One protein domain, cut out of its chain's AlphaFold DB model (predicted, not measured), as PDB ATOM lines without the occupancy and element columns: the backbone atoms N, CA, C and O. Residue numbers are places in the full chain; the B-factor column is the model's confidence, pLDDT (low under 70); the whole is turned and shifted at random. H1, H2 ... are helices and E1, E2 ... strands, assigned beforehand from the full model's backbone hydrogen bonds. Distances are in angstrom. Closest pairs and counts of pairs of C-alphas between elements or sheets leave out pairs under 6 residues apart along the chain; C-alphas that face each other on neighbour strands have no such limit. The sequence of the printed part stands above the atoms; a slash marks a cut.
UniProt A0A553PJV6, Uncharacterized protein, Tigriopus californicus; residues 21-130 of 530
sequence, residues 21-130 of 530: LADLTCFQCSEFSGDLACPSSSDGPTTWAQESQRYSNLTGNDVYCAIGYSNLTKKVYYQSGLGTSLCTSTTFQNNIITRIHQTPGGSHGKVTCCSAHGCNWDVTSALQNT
ATOM      1  N   LEU A  21     141.725 166.681  80.605       65.50
ATOM      2  CA  LEU A  21     140.360 166.746  81.095       65.50
ATOM      3  C   LEU A  21     139.708 165.469  80.570       65.50
ATOM      4  O   LEU A  21     139.665 165.259  79.359       65.50
ATOM      5  N   ALA A  22     139.384 164.548  81.474       72.19
ATOM      6  CA  ALA A  22     138.858 163.259  81.075       72.19
ATOM      7  C   ALA A  22     137.482 163.522  80.464       72.19
ATOM      8  O   ALA A  22     136.546 163.907  81.160       72.19
ATOM      9  N   ASP A  23     137.399 163.387  79.147       89.38
ATOM     10  CA  ASP A  23     136.190 163.604  78.360       89.38
ATOM     11  C   ASP A  23     135.145 162.538  78.704       89.38
ATOM     12  O   ASP A  23     135.133 161.451  78.124       89.38
ATOM     13  N   LEU A  24     134.259 162.803  79.665       93.75
ATOM     14  CA  LEU A  24     133.258 161.824  80.070       93.75
ATOM     15  C   LEU A  24     132.164 161.732  79.010       93.75
ATOM     16  O   LEU A  24     131.458 162.692  78.707       93.75
ATOM     17  N   THR A  25     131.980 160.532  78.475       95.50
ATOM     18  CA  THR A  25     130.955 160.266  77.467       95.50
ATOM     19  C   THR A  25     129.738 159.622  78.124       95.50
ATOM     20  O   THR A  25     129.871 158.562  78.728       95.50
ATOM     21  N   CYS A  26     128.561 160.233  78.002       97.19
ATOM     22  CA  CYS A  26     127.315 159.755  78.615       97.19
ATOM     23  C   CYS A  26     126.226 159.552  77.569       97.19
ATOM     24  O   CYS A  26     126.106 160.348  76.637       97.19
ATOM     25  N   PHE A  27     125.379 158.545  77.771       97.38
ATOM     26  CA  PHE A  27     124.164 158.380  76.983       97.38
ATOM     27  C   PHE A  27     123.171 159.512  77.265       97.38
ATOM     28  O   PHE A  27     123.102 160.018  78.392       97.38
ATOM     29  N   GLN A  28     122.394 159.885  76.254       97.06
ATOM     30  CA  GLN A  28     121.307 160.851  76.346       97.06
ATOM     31  C   GLN A  28     120.008 160.254  75.800       97.06
ATOM     32  O   GLN A  28     120.008 159.645  74.731       97.06
ATOM     33  N   CYS A  29     118.909 160.450  76.528       97.50
ATOM     34  CA  CYS A  29     117.544 160.166  76.091       97.50
ATOM     35  C   CYS A  29     116.532 160.789  77.065       97.50
ATOM     36  O   CYS A  29     116.854 161.064  78.225       97.50
ATOM     37  N   SER A  30     115.296 160.998  76.620       97.06
ATOM     38  CA  SER A  30     114.203 161.458  77.473       97.06
ATOM     39  C   SER A  30     112.857 161.021  76.903       97.06
ATOM     40  O   SER A  30     112.415 161.522  75.869       97.06
ATOM     41  N   GLU A  31     112.150 160.162  77.636       96.50
ATOM     42  CA  GLU A  31     110.758 159.812  77.325       96.50
ATOM     43  C   GLU A  31     109.804 161.002  77.549       96.50
ATOM     44  O   GLU A  31     108.659 160.967  77.110       96.50
ATOM     45  N   PHE A  32     110.253 162.069  78.229       94.38
ATOM     46  CA  PHE A  32     109.405 163.216  78.570       94.38
ATOM     47  C   PHE A  32     109.362 164.289  77.485       94.38
ATOM     48  O   PHE A  32     108.358 164.986  77.382       94.38
ATOM     49  N   SER A  33     110.458 164.490  76.742       91.00
ATOM     50  CA  SER A  33     110.497 165.517  75.688       91.00
ATOM     51  C   SER A  33     110.099 164.965  74.323       91.00
ATOM     52  O   SER A  33     109.705 165.732  73.454       91.00
ATOM     53  N   GLY A  34     110.183 163.645  74.129       87.81
ATOM     54  CA  GLY A  34     109.878 162.995  72.853       87.81
ATOM     55  C   GLY A  34     110.935 163.216  71.764       87.81
ATOM     56  O   GLY A  34     110.848 162.586  70.716       87.81
ATOM     57  N   ASP A  35     111.952 164.051  72.008       90.44
ATOM     58  CA  ASP A  35     113.017 164.329  71.035       90.44
ATOM     59  C   ASP A  35     113.921 163.118  70.803       90.44
ATOM     60  O   ASP A  35     114.448 162.920  69.708       90.44
ATOM     61  N   LEU A  36     114.146 162.333  71.861       94.56
ATOM     62  CA  LEU A  36     115.080 161.222  71.844       94.56
ATOM     63  C   LEU A  36     114.571 160.094  72.737       94.56
ATOM     64  O   LEU A  36     114.703 160.149  73.961       94.56
ATOM     65  N   ALA A  37     113.977 159.081  72.107       95.69
ATOM     66  CA  ALA A  37     113.473 157.897  72.795       95.69
ATOM     67  C   ALA A  37     114.589 157.206  73.588       95.69
ATOM     68  O   ALA A  37     115.743 157.185  73.151       95.69
ATOM     69  N   CYS A  38     114.249 156.647  74.746       96.69
ATOM     70  CA  CYS A  38     115.189 155.894  75.565       96.69
ATOM     71  C   CYS A  38     115.357 154.454  75.072       96.69
ATOM     72  O   CYS A  38     114.447 153.915  74.434       96.69
ATOM     73  N   PRO A  39     116.514 153.819  75.343       94.69
ATOM     74  CA  PRO A  39     116.763 152.469  74.873       94.69
ATOM     75  C   PRO A  39     115.770 151.487  75.487       94.69
ATOM     76  O   PRO A  39     115.473 151.500  76.685       94.69
ATOM     77  N   SER A  40     115.253 150.623  74.629       93.06
ATOM     78  CA  SER A  40     114.503 149.435  74.995       93.06
ATOM     79  C   SER A  40     115.453 148.300  75.383       93.06
ATOM     80  O   SER A  40     116.644 148.319  75.083       93.06
ATOM     81  N   SER A  41     114.920 147.247  76.003       87.00
ATOM     82  CA  SER A  41     115.697 146.047  76.342       87.00
ATOM     83  C   SER A  41     116.256 145.297  75.126       87.00
ATOM     84  O   SER A  41     117.097 144.420  75.293       87.00
ATOM     85  N   SER A  42     115.752 145.583  73.921       91.00
ATOM     86  CA  SER A  42     116.247 145.015  72.661       91.00
ATOM     87  C   SER A  42     117.370 145.829  72.023       91.00
ATOM     88  O   SER A  42     118.022 145.327  71.108       91.00
ATOM     89  N   ASP A  43     117.600 147.062  72.475       92.31
ATOM     90  CA  ASP A  43     118.660 147.902  71.932       92.31
ATOM     91  C   ASP A  43     120.025 147.457  72.464       92.31
ATOM     92  O   ASP A  43     120.185 147.108  73.633       92.31
ATOM     93  N   GLY A  44     121.028 147.457  71.587       92.25
ATOM     94  CA  GLY A  44     122.412 147.168  71.952       92.25
ATOM     95  C   GLY A  44     123.194 148.459  72.224       92.25
ATOM     96  O   GLY A  44     123.058 149.406  71.443       92.25
ATOM     97  N   PRO A  45     124.076 148.497  73.244       90.75
ATOM     98  CA  PRO A  45     124.848 149.696  73.583       90.75
ATOM     99  C   PRO A  45     125.705 150.173  72.414       90.75
ATOM    100  O   PRO A  45     125.795 151.366  72.162       90.75
ATOM    101  N   THR A  46     126.296 149.246  71.657       90.50
ATOM    102  CA  THR A  46     127.149 149.562  70.504       90.50
ATOM    103  C   THR A  46     126.372 150.168  69.339       90.50
ATOM    104  O   THR A  46     126.884 151.056  68.671       90.50
ATOM    105  N   THR A  47     125.145 149.714  69.084       89.75
ATOM    106  CA  THR A  47     124.310 150.282  68.014       89.75
ATOM    107  C   THR A  47     123.841 151.675  68.405       89.75
ATOM    108  O   THR A  47     123.937 152.607  67.614       89.75
ATOM    109  N   TRP A  48     123.421 151.833  69.661       89.88
ATOM    110  CA  TRP A  48     123.055 153.133  70.210       89.88
ATOM    111  C   TRP A  48     124.243 154.108  70.169       89.88
ATOM    112  O   TRP A  48     124.050 155.269  69.816       89.88
ATOM    113  N   ALA A  49     125.467 153.605  70.412       88.94
ATOM    114  CA  ALA A  49     126.765 154.296  70.282       88.94
ATOM    115  C   ALA A  49     127.037 154.989  68.970       88.94
ATOM    116  O   ALA A  49     127.730 156.007  68.940       88.94
ATOM    117  N   GLN A  50     126.509 154.448  67.885       91.12
ATOM    118  CA  GLN A  50     126.795 154.969  66.558       91.12
ATOM    119  C   GLN A  50     126.008 156.248  66.260       91.12
ATOM    120  O   GLN A  50     126.370 156.998  65.354       91.12
ATOM    121  N   GLU A  51     124.959 156.531  67.031       91.75
ATOM    122  CA  GLU A  51     124.138 157.717  66.863       91.75
ATOM    123  C   GLU A  51     124.661 158.876  67.715       91.75
ATOM    124  O   GLU A  51     124.392 158.961  68.913       91.75
ATOM    125  N   SER A  52     125.370 159.817  67.088       90.12
ATOM    126  CA  SER A  52     126.010 160.943  67.785       90.12
ATOM    127  C   SER A  52     125.046 161.784  68.626       90.12
ATOM    128  O   SER A  52     125.444 162.297  69.666       90.12
ATOM    129  N   GLN A  53     123.771 161.907  68.227       92.88
ATOM    130  CA  GLN A  53     122.754 162.609  69.027       92.88
ATOM    131  C   GLN A  53     122.439 161.936  70.371       92.88
ATOM    132  O   GLN A  53     121.842 162.573  71.233       92.88
ATOM    133  N   ARG A  54     122.812 160.665  70.554       94.44
ATOM    134  CA  ARG A  54     122.540 159.887  71.771       94.44
ATOM    135  C   ARG A  54     123.668 159.939  72.782       94.44
ATOM    136  O   ARG A  54     123.587 159.267  73.808       94.44
ATOM    137  N   TYR A  55     124.692 160.740  72.501       93.44
ATOM    138  CA  TYR A  55     125.861 160.892  73.345       93.44
ATOM    139  C   TYR A  55     126.159 162.346  73.641       93.44
ATOM    140  O   TYR A  55     126.210 163.196  72.756       93.44
ATOM    141  N   SER A  56     126.435 162.602  74.912       93.38
ATOM    142  CA  SER A  56     127.126 163.801  75.352       93.38
ATOM    143  C   SER A  56     128.586 163.463  75.538       93.38
ATOM    144  O   SER A  56     128.880 162.570  76.331       93.38
ATOM    145  N   ASN A  57     129.485 164.210  74.905       93.62
ATOM    146  CA  ASN A  57     130.834 164.336  75.440       93.62
ATOM    147  C   ASN A  57     130.846 165.534  76.399       93.62
ATOM    148  O   ASN A  57     130.471 166.645  76.015       93.62
ATOM    149  N   LEU A  58     131.177 165.285  77.660       91.88
ATOM    150  CA  LEU A  58     131.263 166.285  78.711       91.88
ATOM    151  C   LEU A  58     132.736 166.528  79.021       91.88
ATOM    152  O   LEU A  58     133.438 165.641  79.499       91.88
ATOM    153  N   THR A  59     133.185 167.755  78.801       91.00
ATOM    154  CA  THR A  59     134.529 168.189  79.177       91.00
ATOM    155  C   THR A  59     134.488 168.793  80.580       91.00
ATOM    156  O   THR A  59     133.767 169.770  80.802       91.00
ATOM    157  N   GLY A  60     135.265 168.265  81.524       86.88
ATOM    158  CA  GLY A  60     135.401 168.842  82.865       86.88
ATOM    159  C   GLY A  60     135.671 167.795  83.940       86.88
ATOM    160  O   GLY A  60     135.475 166.609  83.721       86.88
ATOM    161  N   ASN A  61     136.106 168.245  85.116       84.88
ATOM    162  CA  ASN A  61     136.427 167.348  86.235       84.88
ATOM    163  C   ASN A  61     135.199 166.984  87.090       84.88
ATOM    164  O   ASN A  61     135.263 166.069  87.898       84.88
ATOM    165  N   ASP A  62     134.087 167.700  86.902       89.69
ATOM    166  CA  ASP A  62     132.888 167.649  87.745       89.69
ATOM    167  C   ASP A  62     131.658 167.236  86.936       89.69
ATOM    168  O   ASP A  62     130.626 167.914  86.932       89.69
ATOM    169  N   VAL A  63     131.789 166.146  86.183       94.44
ATOM    170  CA  VAL A  63     130.751 165.653  85.274       94.44
ATOM    171  C   VAL A  63     130.391 164.208  85.599       94.44
ATOM    172  O   VAL A  63     131.240 163.398  85.957       94.44
ATOM    173  N   TYR A  64     129.104 163.899  85.496       96.19
ATOM    174  CA  TYR A  64     128.516 162.603  85.809       96.19
ATOM    175  C   TYR A  64     127.501 162.227  84.736       96.19
ATOM    176  O   TYR A  64     126.812 163.079  84.170       96.19
ATOM    177  N   CYS A  65     127.339 160.932  84.510       97.75
ATOM    178  CA  CYS A  65     126.240 160.407  83.725       97.75
ATOM    179  C   CYS A  65     125.069 160.080  84.652       97.75
ATOM    180  O   CYS A  65     125.234 159.344  85.622       97.75
ATOM    181  N   ALA A  66     123.881 160.593  84.354       98.00
ATOM    182  CA  ALA A  66     122.658 160.292  85.083       98.00
ATOM    183  C   ALA A  66     121.761 159.325  84.312       98.00
ATOM    184  O   ALA A  66     121.687 159.369  83.079       98.00
ATOM    185  N   ILE A  67     121.047 158.490  85.063       98.31
ATOM    186  CA  ILE A  67     119.998 157.591  84.586       98.31
ATOM    187  C   ILE A  67     118.754 157.741  85.466       98.31
ATOM    188  O   ILE A  67     118.832 157.680  86.693       98.31
ATOM    189  N   GLY A  68     117.601 157.946  84.838       98.12
ATOM    190  CA  GLY A  68     116.280 157.899  85.452       98.12
ATOM    191  C   GLY A  68     115.538 156.649  84.992       98.12
ATOM    192  O   GLY A  68     115.379 156.433  83.789       98.12
ATOM    193  N   TYR A  69     115.090 155.817  85.929       98.06
ATOM    194  CA  TYR A  69     114.487 154.513  85.636       98.06
ATOM    195  C   TYR A  69     113.363 154.154  86.614       98.06
ATOM    196  O   TYR A  69     113.291 154.687  87.723       98.06
ATOM    197  N   SER A  70     112.495 153.214  86.234       97.44
ATOM    198  CA  SER A  70     111.558 152.585  87.176       97.44
ATOM    199  C   SER A  70     112.274 151.510  87.988       97.44
ATOM    200  O   SER A  70     112.839 150.562  87.435       97.44
ATOM    201  N   ASN A  71     112.223 151.597  89.317       96.12
ATOM    202  CA  ASN A  71     112.862 150.608  90.182       96.12
ATOM    203  C   ASN A  71     112.245 149.203  90.056       96.12
ATOM    204  O   ASN A  71     112.942 148.230  90.352       96.12
ATOM    205  N   LEU A  72     110.981 149.103  89.627       96.06
ATOM    206  CA  LEU A  72     110.280 147.831  89.435       96.06
ATOM    207  C   LEU A  72     110.617 147.192  88.088       96.06
ATOM    208  O   LEU A  72     111.103 146.067  88.053       96.06
ATOM    209  N   THR A  73     110.374 147.904  86.986       95.81
ATOM    210  CA  THR A  73     110.509 147.339  85.630       95.81
ATOM    211  C   THR A  73     111.922 147.449  85.075       95.81
ATOM    212  O   THR A  73     112.220 146.853  84.046       95.81
ATOM    213  N   LYS A  74     112.784 148.241  85.727       95.31
ATOM    214  CA  LYS A  74     114.117 148.630  85.244       95.31
ATOM    215  C   LYS A  74     114.103 149.359  83.896       95.31
ATOM    216  O   LYS A  74     115.168 149.599  83.337       95.31
ATOM    217  N   LYS A  75     112.927 149.767  83.399       96.88
ATOM    218  CA  LYS A  75     112.805 150.577  82.184       96.88
ATOM    219  C   LYS A  75     113.461 151.940  82.405       96.88
ATOM    220  O   LYS A  75     113.218 152.584  83.430       96.88
ATOM    221  N   VAL A  76     114.264 152.361  81.432       97.44
ATOM    222  CA  VAL A  76     114.923 153.670  81.386       97.44
ATOM    223  C   VAL A  76     113.963 154.705  80.803       97.44
ATOM    224  O   VAL A  76     113.297 154.446  79.804       97.44
ATOM    225  N   TYR A  77     113.885 155.866  81.446       97.81
ATOM    226  CA  TYR A  77     113.039 156.996  81.043       97.81
ATOM    227  C   TYR A  77     113.838 158.269  80.771       97.81
ATOM    228  O   TYR A  77     113.338 159.195  80.132       97.81
ATOM    229  N   TYR A  78     115.062 158.337  81.290       98.06
ATOM    230  CA  TYR A  78     115.921 159.501  81.171       98.06
ATOM    231  C   TYR A  78     117.387 159.084  81.235       98.06
ATOM    232  O   TYR A  78     117.772 158.304  82.105       98.06
ATOM    233  N   GLN A  79     118.209 159.640  80.358       97.94
ATOM    234  CA  GLN A  79     119.664 159.554  80.405       97.94
ATOM    235  C   GLN A  79     120.219 160.930  80.055       97.94
ATOM    236  O   GLN A  79     119.708 161.592  79.153       97.94
ATOM    237  N   SER A  80     121.246 161.381  80.766       97.62
ATOM    238  CA  SER A  80     121.910 162.637  80.424       97.62
ATOM    239  C   SER A  80     123.312 162.720  81.010       97.62
ATOM    240  O   SER A  80     123.634 162.039  81.983       97.62
ATOM    241  N   GLY A  81     124.121 163.599  80.433       96.62
ATOM    242  CA  GLY A  81     125.354 164.088  81.026       96.62
ATOM    243  C   GLY A  81     125.107 165.351  81.845       96.62
ATOM    244  O   GLY A  81     124.537 166.309  81.324       96.62
ATOM    245  N   LEU A  82     125.514 165.372  83.113       96.12
ATOM    246  CA  LEU A  82     125.233 166.460  84.054       96.12
ATOM    247  C   LEU A  82     126.495 166.871  84.819       96.12
ATOM    248  O   LEU A  82     127.408 166.071  84.993       96.12
ATOM    249  N   GLY A  83     126.514 168.091  85.358       95.62
ATOM    250  CA  GLY A  83     127.509 168.475  86.360       95.62
ATOM    251  C   GLY A  83     127.229 167.862  87.741       95.62
ATOM    252  O   GLY A  83     126.073 167.549  88.055       95.62
ATOM    253  N   THR A  84     128.253 167.757  88.596       94.19
ATOM    254  CA  THR A  84     128.158 167.222  89.973       94.19
ATOM    255  C   THR A  84     127.003 167.838  90.766       94.19
ATOM    256  O   THR A  84     126.218 167.124  91.385       94.19
ATOM    257  N   SER A  85     126.841 169.163  90.690       95.50
ATOM    258  CA  SER A  85     125.814 169.904  91.436       95.50
ATOM    259  C   SER A  85     124.382 169.515  91.059       95.50
ATOM    260  O   SER A  85     123.512 169.458  91.928       95.50
ATOM    261  N   LEU A  86     124.127 169.223  89.780       96.19
ATOM    262  CA  LEU A  86     122.821 168.756  89.309       96.19
ATOM    263  C   LEU A  86     122.587 167.303  89.701       96.19
ATOM    264  O   LEU A  86     121.486 166.959  90.124       96.19
ATOM    265  N   CYS A  87     123.626 166.475  89.613       95.69
ATOM    266  CA  CYS A  87     123.544 165.088  90.033       95.69
ATOM    267  C   CYS A  87     123.145 164.959  91.516       95.69
ATOM    268  O   CYS A  87     122.279 164.150  91.847       95.69
ATOM    269  N   THR A  88     123.709 165.782  92.403       94.69
ATOM    270  CA  THR A  88     123.392 165.775  93.845       94.69
ATOM    271  C   THR A  88     122.164 166.601  94.218       94.69
ATOM    272  O   THR A  88     121.764 166.620  95.380       94.69
ATOM    273  N   SER A  89     121.576 167.331  93.269       97.25
ATOM    274  CA  SER A  89     120.444 168.209  93.547       97.25
ATOM    275  C   SER A  89     119.172 167.397  93.771       97.25
ATOM    276  O   SER A  89     118.595 166.837  92.837       97.25
ATOM    277  N   THR A  90     118.679 167.397  95.010       97.25
ATOM    278  CA  THR A  90     117.394 166.782  95.372       97.25
ATOM    279  C   THR A  90     116.246 167.339  94.530       97.25
ATOM    280  O   THR A  90     115.363 166.591  94.124       97.25
ATOM    281  N   THR A  91     116.271 168.636  94.205       97.94
ATOM    282  CA  THR A  91     115.263 169.268  93.342       97.94
ATOM    283  C   THR A  91     115.278 168.669  91.939       97.94
ATOM    284  O   THR A  91     114.228 168.306  91.413       97.94
ATOM    285  N   PHE A  92     116.463 168.515  91.340       97.19
ATOM    286  CA  PHE A  92     116.601 167.884  90.028       97.19
ATOM    287  C   PHE A  92     116.118 166.428  90.057       97.19
ATOM    288  O   PHE A  92     115.279 166.041  89.242       97.19
ATOM    289  N   GLN A  93     116.586 165.644  91.031       97.62
ATOM    290  CA  GLN A  93     116.196 164.242  91.167       97.62
ATOM    291  C   GLN A  93     114.680 164.093  91.350       97.62
ATOM    292  O   GLN A  93     114.057 163.310  90.634       97.62
ATOM    293  N   ASN A  94     114.063 164.882  92.235       97.88
ATOM    294  CA  ASN A  94     112.620 164.848  92.477       97.88
ATOM    295  C   ASN A  94     111.810 165.241  91.238       97.88
ATOM    296  O   ASN A  94     110.776 164.627  90.972       97.88
ATOM    297  N   ASN A  95     112.277 166.218  90.456       97.94
ATOM    298  CA  ASN A  95     111.620 166.610  89.211       97.94
ATOM    299  C   ASN A  95     111.620 165.464  88.193       97.94
ATOM    300  O   ASN A  95     110.577 165.153  87.616       97.94
ATOM    301  N   ILE A  96     112.759 164.791  88.006       98.06
ATOM    302  CA  ILE A  96     112.842 163.633  87.109       98.06
ATOM    303  C   ILE A  96     111.985 162.477  87.637       98.06
ATOM    304  O   ILE A  96     111.189 161.930  86.881       98.06
ATOM    305  N   ILE A  97     112.064 162.146  88.930       98.12
ATOM    306  CA  ILE A  97     111.243 161.090  89.550       98.12
ATOM    307  C   ILE A  97     109.746 161.369  89.363       98.12
ATOM    308  O   ILE A  97     108.994 160.464  89.006       98.12
ATOM    309  N   THR A  98     109.317 162.619  89.546       98.12
ATOM    310  CA  THR A  98     107.920 163.031  89.341       98.12
ATOM    311  C   THR A  98     107.485 162.809  87.896       98.12
ATOM    312  O   THR A  98     106.422 162.236  87.665       98.12
ATOM    313  N   ARG A  99     108.323 163.171  86.917       97.75
ATOM    314  CA  ARG A  99     108.036 162.919  85.496       97.75
ATOM    315  C   ARG A  99     107.997 161.425  85.159       97.75
ATOM    316  O   ARG A  99     107.130 160.999  84.397       97.75
ATOM    317  N   ILE A 100     108.866 160.613  85.768       97.62
ATOM    318  CA  ILE A 100     108.812 159.147  85.640       97.62
ATOM    319  C   ILE A 100     107.461 158.638  86.161       97.62
ATOM    320  O   ILE A 100     106.767 157.940  85.430       97.62
ATOM    321  N   HIS A 101     107.032 159.062  87.355       97.19
ATOM    322  CA  HIS A 101     105.738 158.669  87.930       97.19
ATOM    323  C   HIS A 101     104.527 159.083  87.083       97.19
ATOM    324  O   HIS A 101     103.520 158.379  87.082       97.19
ATOM    325  N   GLN A 102     104.616 160.207  86.371       96.88
ATOM    326  CA  GLN A 102     103.570 160.675  85.456       96.88
ATOM    327  C   GLN A 102     103.542 159.900  84.131       96.88
ATOM    328  O   GLN A 102     102.537 159.928  83.423       96.88
ATOM    329  N   THR A 103     104.624 159.197  83.788       95.81
ATOM    330  CA  THR A 103     104.715 158.425  82.548       95.81
ATOM    331  C   THR A 103     104.096 157.034  82.743       95.81
ATOM    332  O   THR A 103     104.391 156.368  83.741       95.81
ATOM    333  N   PRO A 104     103.274 156.525  81.803       94.50
ATOM    334  CA  PRO A 104     102.707 155.182  81.897       94.50
ATOM    335  C   PRO A 104     103.770 154.100  82.157       94.50
ATOM    336  O   PRO A 104     104.788 154.004  81.467       94.50
ATOM    337  N   GLY A 105     103.540 153.286  83.192       91.19
ATOM    338  CA  GLY A 105     104.467 152.236  83.637       91.19
ATOM    339  C   GLY A 105     105.669 152.724  84.457       91.19
ATOM    340  O   GLY A 105     106.445 151.897  84.934       91.19
ATOM    341  N   GLY A 106     105.823 154.035  84.660       93.81
ATOM    342  CA  GLY A 106     106.933 154.636  85.400       93.81
ATOM    343  C   GLY A 106     106.723 154.667  86.914       93.81
ATOM    344  O   GLY A 106     107.099 155.624  87.576       93.81
ATOM    345  N   SER A 107     106.119 153.642  87.512       93.75
ATOM    346  CA  SER A 107     105.994 153.590  88.973       93.75
ATOM    347  C   SER A 107     107.364 153.382  89.639       93.75
ATOM    348  O   SER A 107     108.249 152.717  89.092       93.75
ATOM    349  N   HIS A 108     107.541 153.948  90.838       96.56
ATOM    350  CA  HIS A 108     108.779 153.871  91.628       96.56
ATOM    351  C   HIS A 108     110.011 154.414  90.890       96.56
ATOM    352  O   HIS A 108     111.044 153.741  90.804       96.56
ATOM    353  N   GLY A 109     109.889 155.622  90.344       97.50
ATOM    354  CA  GLY A 109     110.976 156.324  89.681       97.50
ATOM    355  C   GLY A 109     112.173 156.512  90.611       97.50
ATOM    356  O   GLY A 109     112.027 156.849  91.788       97.50
ATOM    357  N   LYS A 110     113.369 156.287  90.076       98.06
ATOM    358  CA  LYS A 110     114.646 156.560  90.730       98.06
ATOM    359  C   LYS A 110     115.576 157.262  89.760       98.06
ATOM    360  O   LYS A 110     115.496 157.044  88.554       98.06
ATOM    361  N   VAL A 111     116.477 158.063  90.314       98.06
ATOM    362  CA  VAL A 111     117.593 158.666  89.588       98.06
ATOM    363  C   VAL A 111     118.887 158.182  90.219       98.06
ATOM    364  O   VAL A 111     118.985 158.026  91.436       98.06
ATOM    365  N   THR A 112     119.877 157.885  89.394       97.50
ATOM    366  CA  THR A 112     121.214 157.479  89.828       97.50
ATOM    367  C   THR A 112     122.234 158.158  88.932       97.50
ATOM    368  O   THR A 112     121.978 158.329  87.742       97.50
ATOM    369  N   CYS A 113     123.374 158.546  89.495       97.50
ATOM    370  CA  CYS A 113     124.498 159.045  88.719       97.50
ATOM    371  C   CYS A 113     125.712 158.143  88.867       97.50
ATOM    372  O   CYS A 113     125.910 157.529  89.912       97.50
ATOM    373  N   CYS A 114     126.552 158.135  87.847       96.94
ATOM    374  CA  CYS A 114     127.787 157.376  87.801       96.94
ATOM    375  C   CYS A 114     128.853 158.168  87.025       96.94
ATOM    376  O   CYS A 114     128.525 159.110  86.302       96.94
ATOM    377  N   SER A 115     130.128 157.825  87.206       95.00
ATOM    378  CA  SER A 115     131.265 158.632  86.722       95.00
ATOM    379  C   SER A 115     132.110 157.967  85.627       95.00
ATOM    380  O   SER A 115     133.096 158.546  85.186       95.00
ATOM    381  N   ALA A 116     131.744 156.768  85.165       95.50
ATOM    382  CA  ALA A 116     132.460 156.067  84.096       95.50
ATOM    383  C   ALA A 116     131.821 156.301  82.715       95.50
ATOM    384  O   ALA A 116     130.618 156.535  82.600       95.50
ATOM    385  N   HIS A 117     132.607 156.212  81.641       94.94
ATOM    386  CA  HIS A 117     132.093 156.407  80.281       94.94
ATOM    387  C   HIS A 117     130.971 155.410  79.971       94.94
ATOM    388  O   HIS A 117     131.131 154.201  80.135       94.94
ATOM    389  N   GLY A 118     129.827 155.924  79.527       95.81
ATOM    390  CA  GLY A 118     128.660 155.130  79.166       95.81
ATOM    391  C   GLY A 118     128.022 154.380  80.338       95.81
ATOM    392  O   GLY A 118     127.165 153.528  80.112       95.81
ATOM    393  N   CYS A 119     128.392 154.678  81.586       97.00
ATOM    394  CA  CYS A 119     127.893 153.941  82.748       97.00
ATOM    395  C   CYS A 119     126.374 154.055  82.927       97.00
ATOM    396  O   CYS A 119     125.762 153.185  83.537       97.00
ATOM    397  N   ASN A 120     125.752 155.099  82.372       97.62
ATOM    398  CA  ASN A 120     124.309 155.301  82.412       97.62
ATOM    399  C   ASN A 120     123.541 154.530  81.326       97.62
ATOM    400  O   ASN A 120     122.368 154.835  81.122       97.62
ATOM    401  N   TRP A 121     124.164 153.558  80.646       96.19
ATOM    402  CA  TRP A 121     123.505 152.695  79.656       96.19
ATOM    403  C   TRP A 121     122.298 151.951  80.236       96.19
ATOM    404  O   TRP A 121     121.192 152.030  79.705       96.19
ATOM    405  N   ASP A 122     122.510 151.261  81.354       95.94
ATOM    406  CA  ASP A 122     121.483 150.503  82.052       95.94
ATOM    407  C   ASP A 122     121.614 150.668  83.571       95.94
ATOM    408  O   ASP A 122     122.595 151.201  84.098       95.94
ATOM    409  N   VAL A 123     120.587 150.214  84.290       95.81
ATOM    410  CA  VAL A 123     120.509 150.345  85.749       95.81
ATOM    411  C   VAL A 123     121.651 149.604  86.449       95.81
ATOM    412  O   VAL A 123     122.170 150.090  87.451       95.81
ATOM    413  N   THR A 124     122.049 148.440  85.940       96.00
ATOM    414  CA  THR A 124     123.090 147.601  86.548       96.00
ATOM    415  C   THR A 124     124.451 148.284  86.450       96.00
ATOM    416  O   THR A 124     125.141 148.433  87.458       96.00
ATOM    417  N   SER A 125     124.793 148.760  85.256       95.19
ATOM    418  CA  SER A 125     126.025 149.480  84.943       95.19
ATOM    419  C   SER A 125     126.125 150.773  85.748       95.19
ATOM    420  O   SER A 125     127.181 151.065  86.313       95.19
ATOM    421  N   ALA A 126     125.018 151.509  85.885       95.31
ATOM    422  CA  ALA A 126     124.996 152.740  86.662       95.31
ATOM    423  C   ALA A 126     125.238 152.472  88.152       95.31
ATOM    424  O   ALA A 126     126.082 153.129  88.754       95.31
ATOM    425  N   LEU A 127     124.555 151.478  88.733       94.88
ATOM    426  CA  LEU A 127     124.693 151.114  90.150       94.88
ATOM    427  C   LEU A 127     126.072 150.540  90.497       94.88
ATOM    428  O   LEU A 127     126.546 150.731  91.611       94.88
ATOM    429  N   GLN A 128     126.733 149.853  89.565       93.38
ATOM    430  CA  GLN A 128     128.104 149.367  89.768       93.38
ATOM    431  C   GLN A 128     129.147 150.493  89.707       93.38
ATOM    432  O   GLN A 128     130.238 150.342  90.247       93.38
ATOM    433  N   ASN A 129     128.803 151.622  89.081       88.31
ATOM    434  CA  ASN A 129     129.681 152.776  88.888       88.31
ATOM    435  C   ASN A 129     129.233 154.007  89.690       88.31
ATOM    436  O   ASN A 129     129.651 155.130  89.393       88.31
ATOM    437  N   THR A 130     128.412 153.819  90.728       81.12
ATOM    438  CA  THR A 130     128.212 154.829  91.772       81.12
ATOM    439  C   THR A 130     129.458 154.847  92.654       81.12
ATOM    440  O   THR A 130     129.436 154.366  93.788       81.12
TER     441      THR A 130
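Overview. This is residues 21 to 130 of the 530 residues of an uncharacterized protein of Tigriopus californicus (UniProt A0A553PJV6). A twisted sheet of three strands, E4, E3 and E5, has helix H3 and short H2 over one face and H4 over the opposite face. A small two-stranded sheet, E1 and E2, packs on E4, and H1 lies away from the larger sheet after a long link. The printed part has 110 residues, with four named helices and five named strands in the order E1 H1 E2 E3 E4 H2 H3 E5 H4; both sheets are antiparallel and the class is mixed. It is compact, radius of gyration of the C-alphas 12.8 A, spanning 39 by 32 by 26 A.

Arrangement. E3, residues 63 to 70, and E4, residues 76 to 83, form a hairpin, with N 66 and O 80 at 2.8 A. E5, residues 109 to 114, is antiparallel to E3, with N 67 and O 112 at 2.8 A. H3, residues 90 to 102, is on the sheet over E3 and E5, height 8.4 A; the closest C-alphas of H3 and E5, Ile 97 and Gly 109, are 4.8 A apart. H2, residues 84 to 87, on the same face, is only just over E3, with 3 of its C-alphas there. E4, H2, H3 and E5 form a split strand-helix-strand unit, two strands running the same way with E3 between, its crossover right-handed. H4, residues 123 to 128, is on the opposite face at a height of 8.5 A; its Ala 126 and Cys 114 of E5 have the closest C-alphas, 5.5 A. E1, residues 24 to 27, and E2, residues 55 to 58, are antiparallel, N 26 and O 56 at 2.9 A; their sheet and the larger one form a sandwich, two sheets face to face, 9.4 A centre to centre where they face each other. The closest C-alphas of E1 and E4, Cys 26 and Gly 81, are 5.3 A apart. H1, residues 45 to 49, is not on the larger sheet. Every O i to N i+4 pair is within hydrogen-bond range in H1, H3 and H4; H2 is too short for one.

Along the chain. E1 begins at C-alpha 24 (133.258, 161.824, 80.070), and H4 ends at C-alpha 128 (128.104, 149.367, 89.768). E3 measures 23.3 A, E4 20.1 A, H3 18.1 A and E5 16.9 A.

Size, cuts and confidence. The C-alphas farthest apart, Leu 21 and Pro 104, are 39.4 A apart. The printed part has no cut; the link E1 to H1, residues 28 to 44, is long. Mean pLDDT of the printed part is 94.3, with residue 21 under 70.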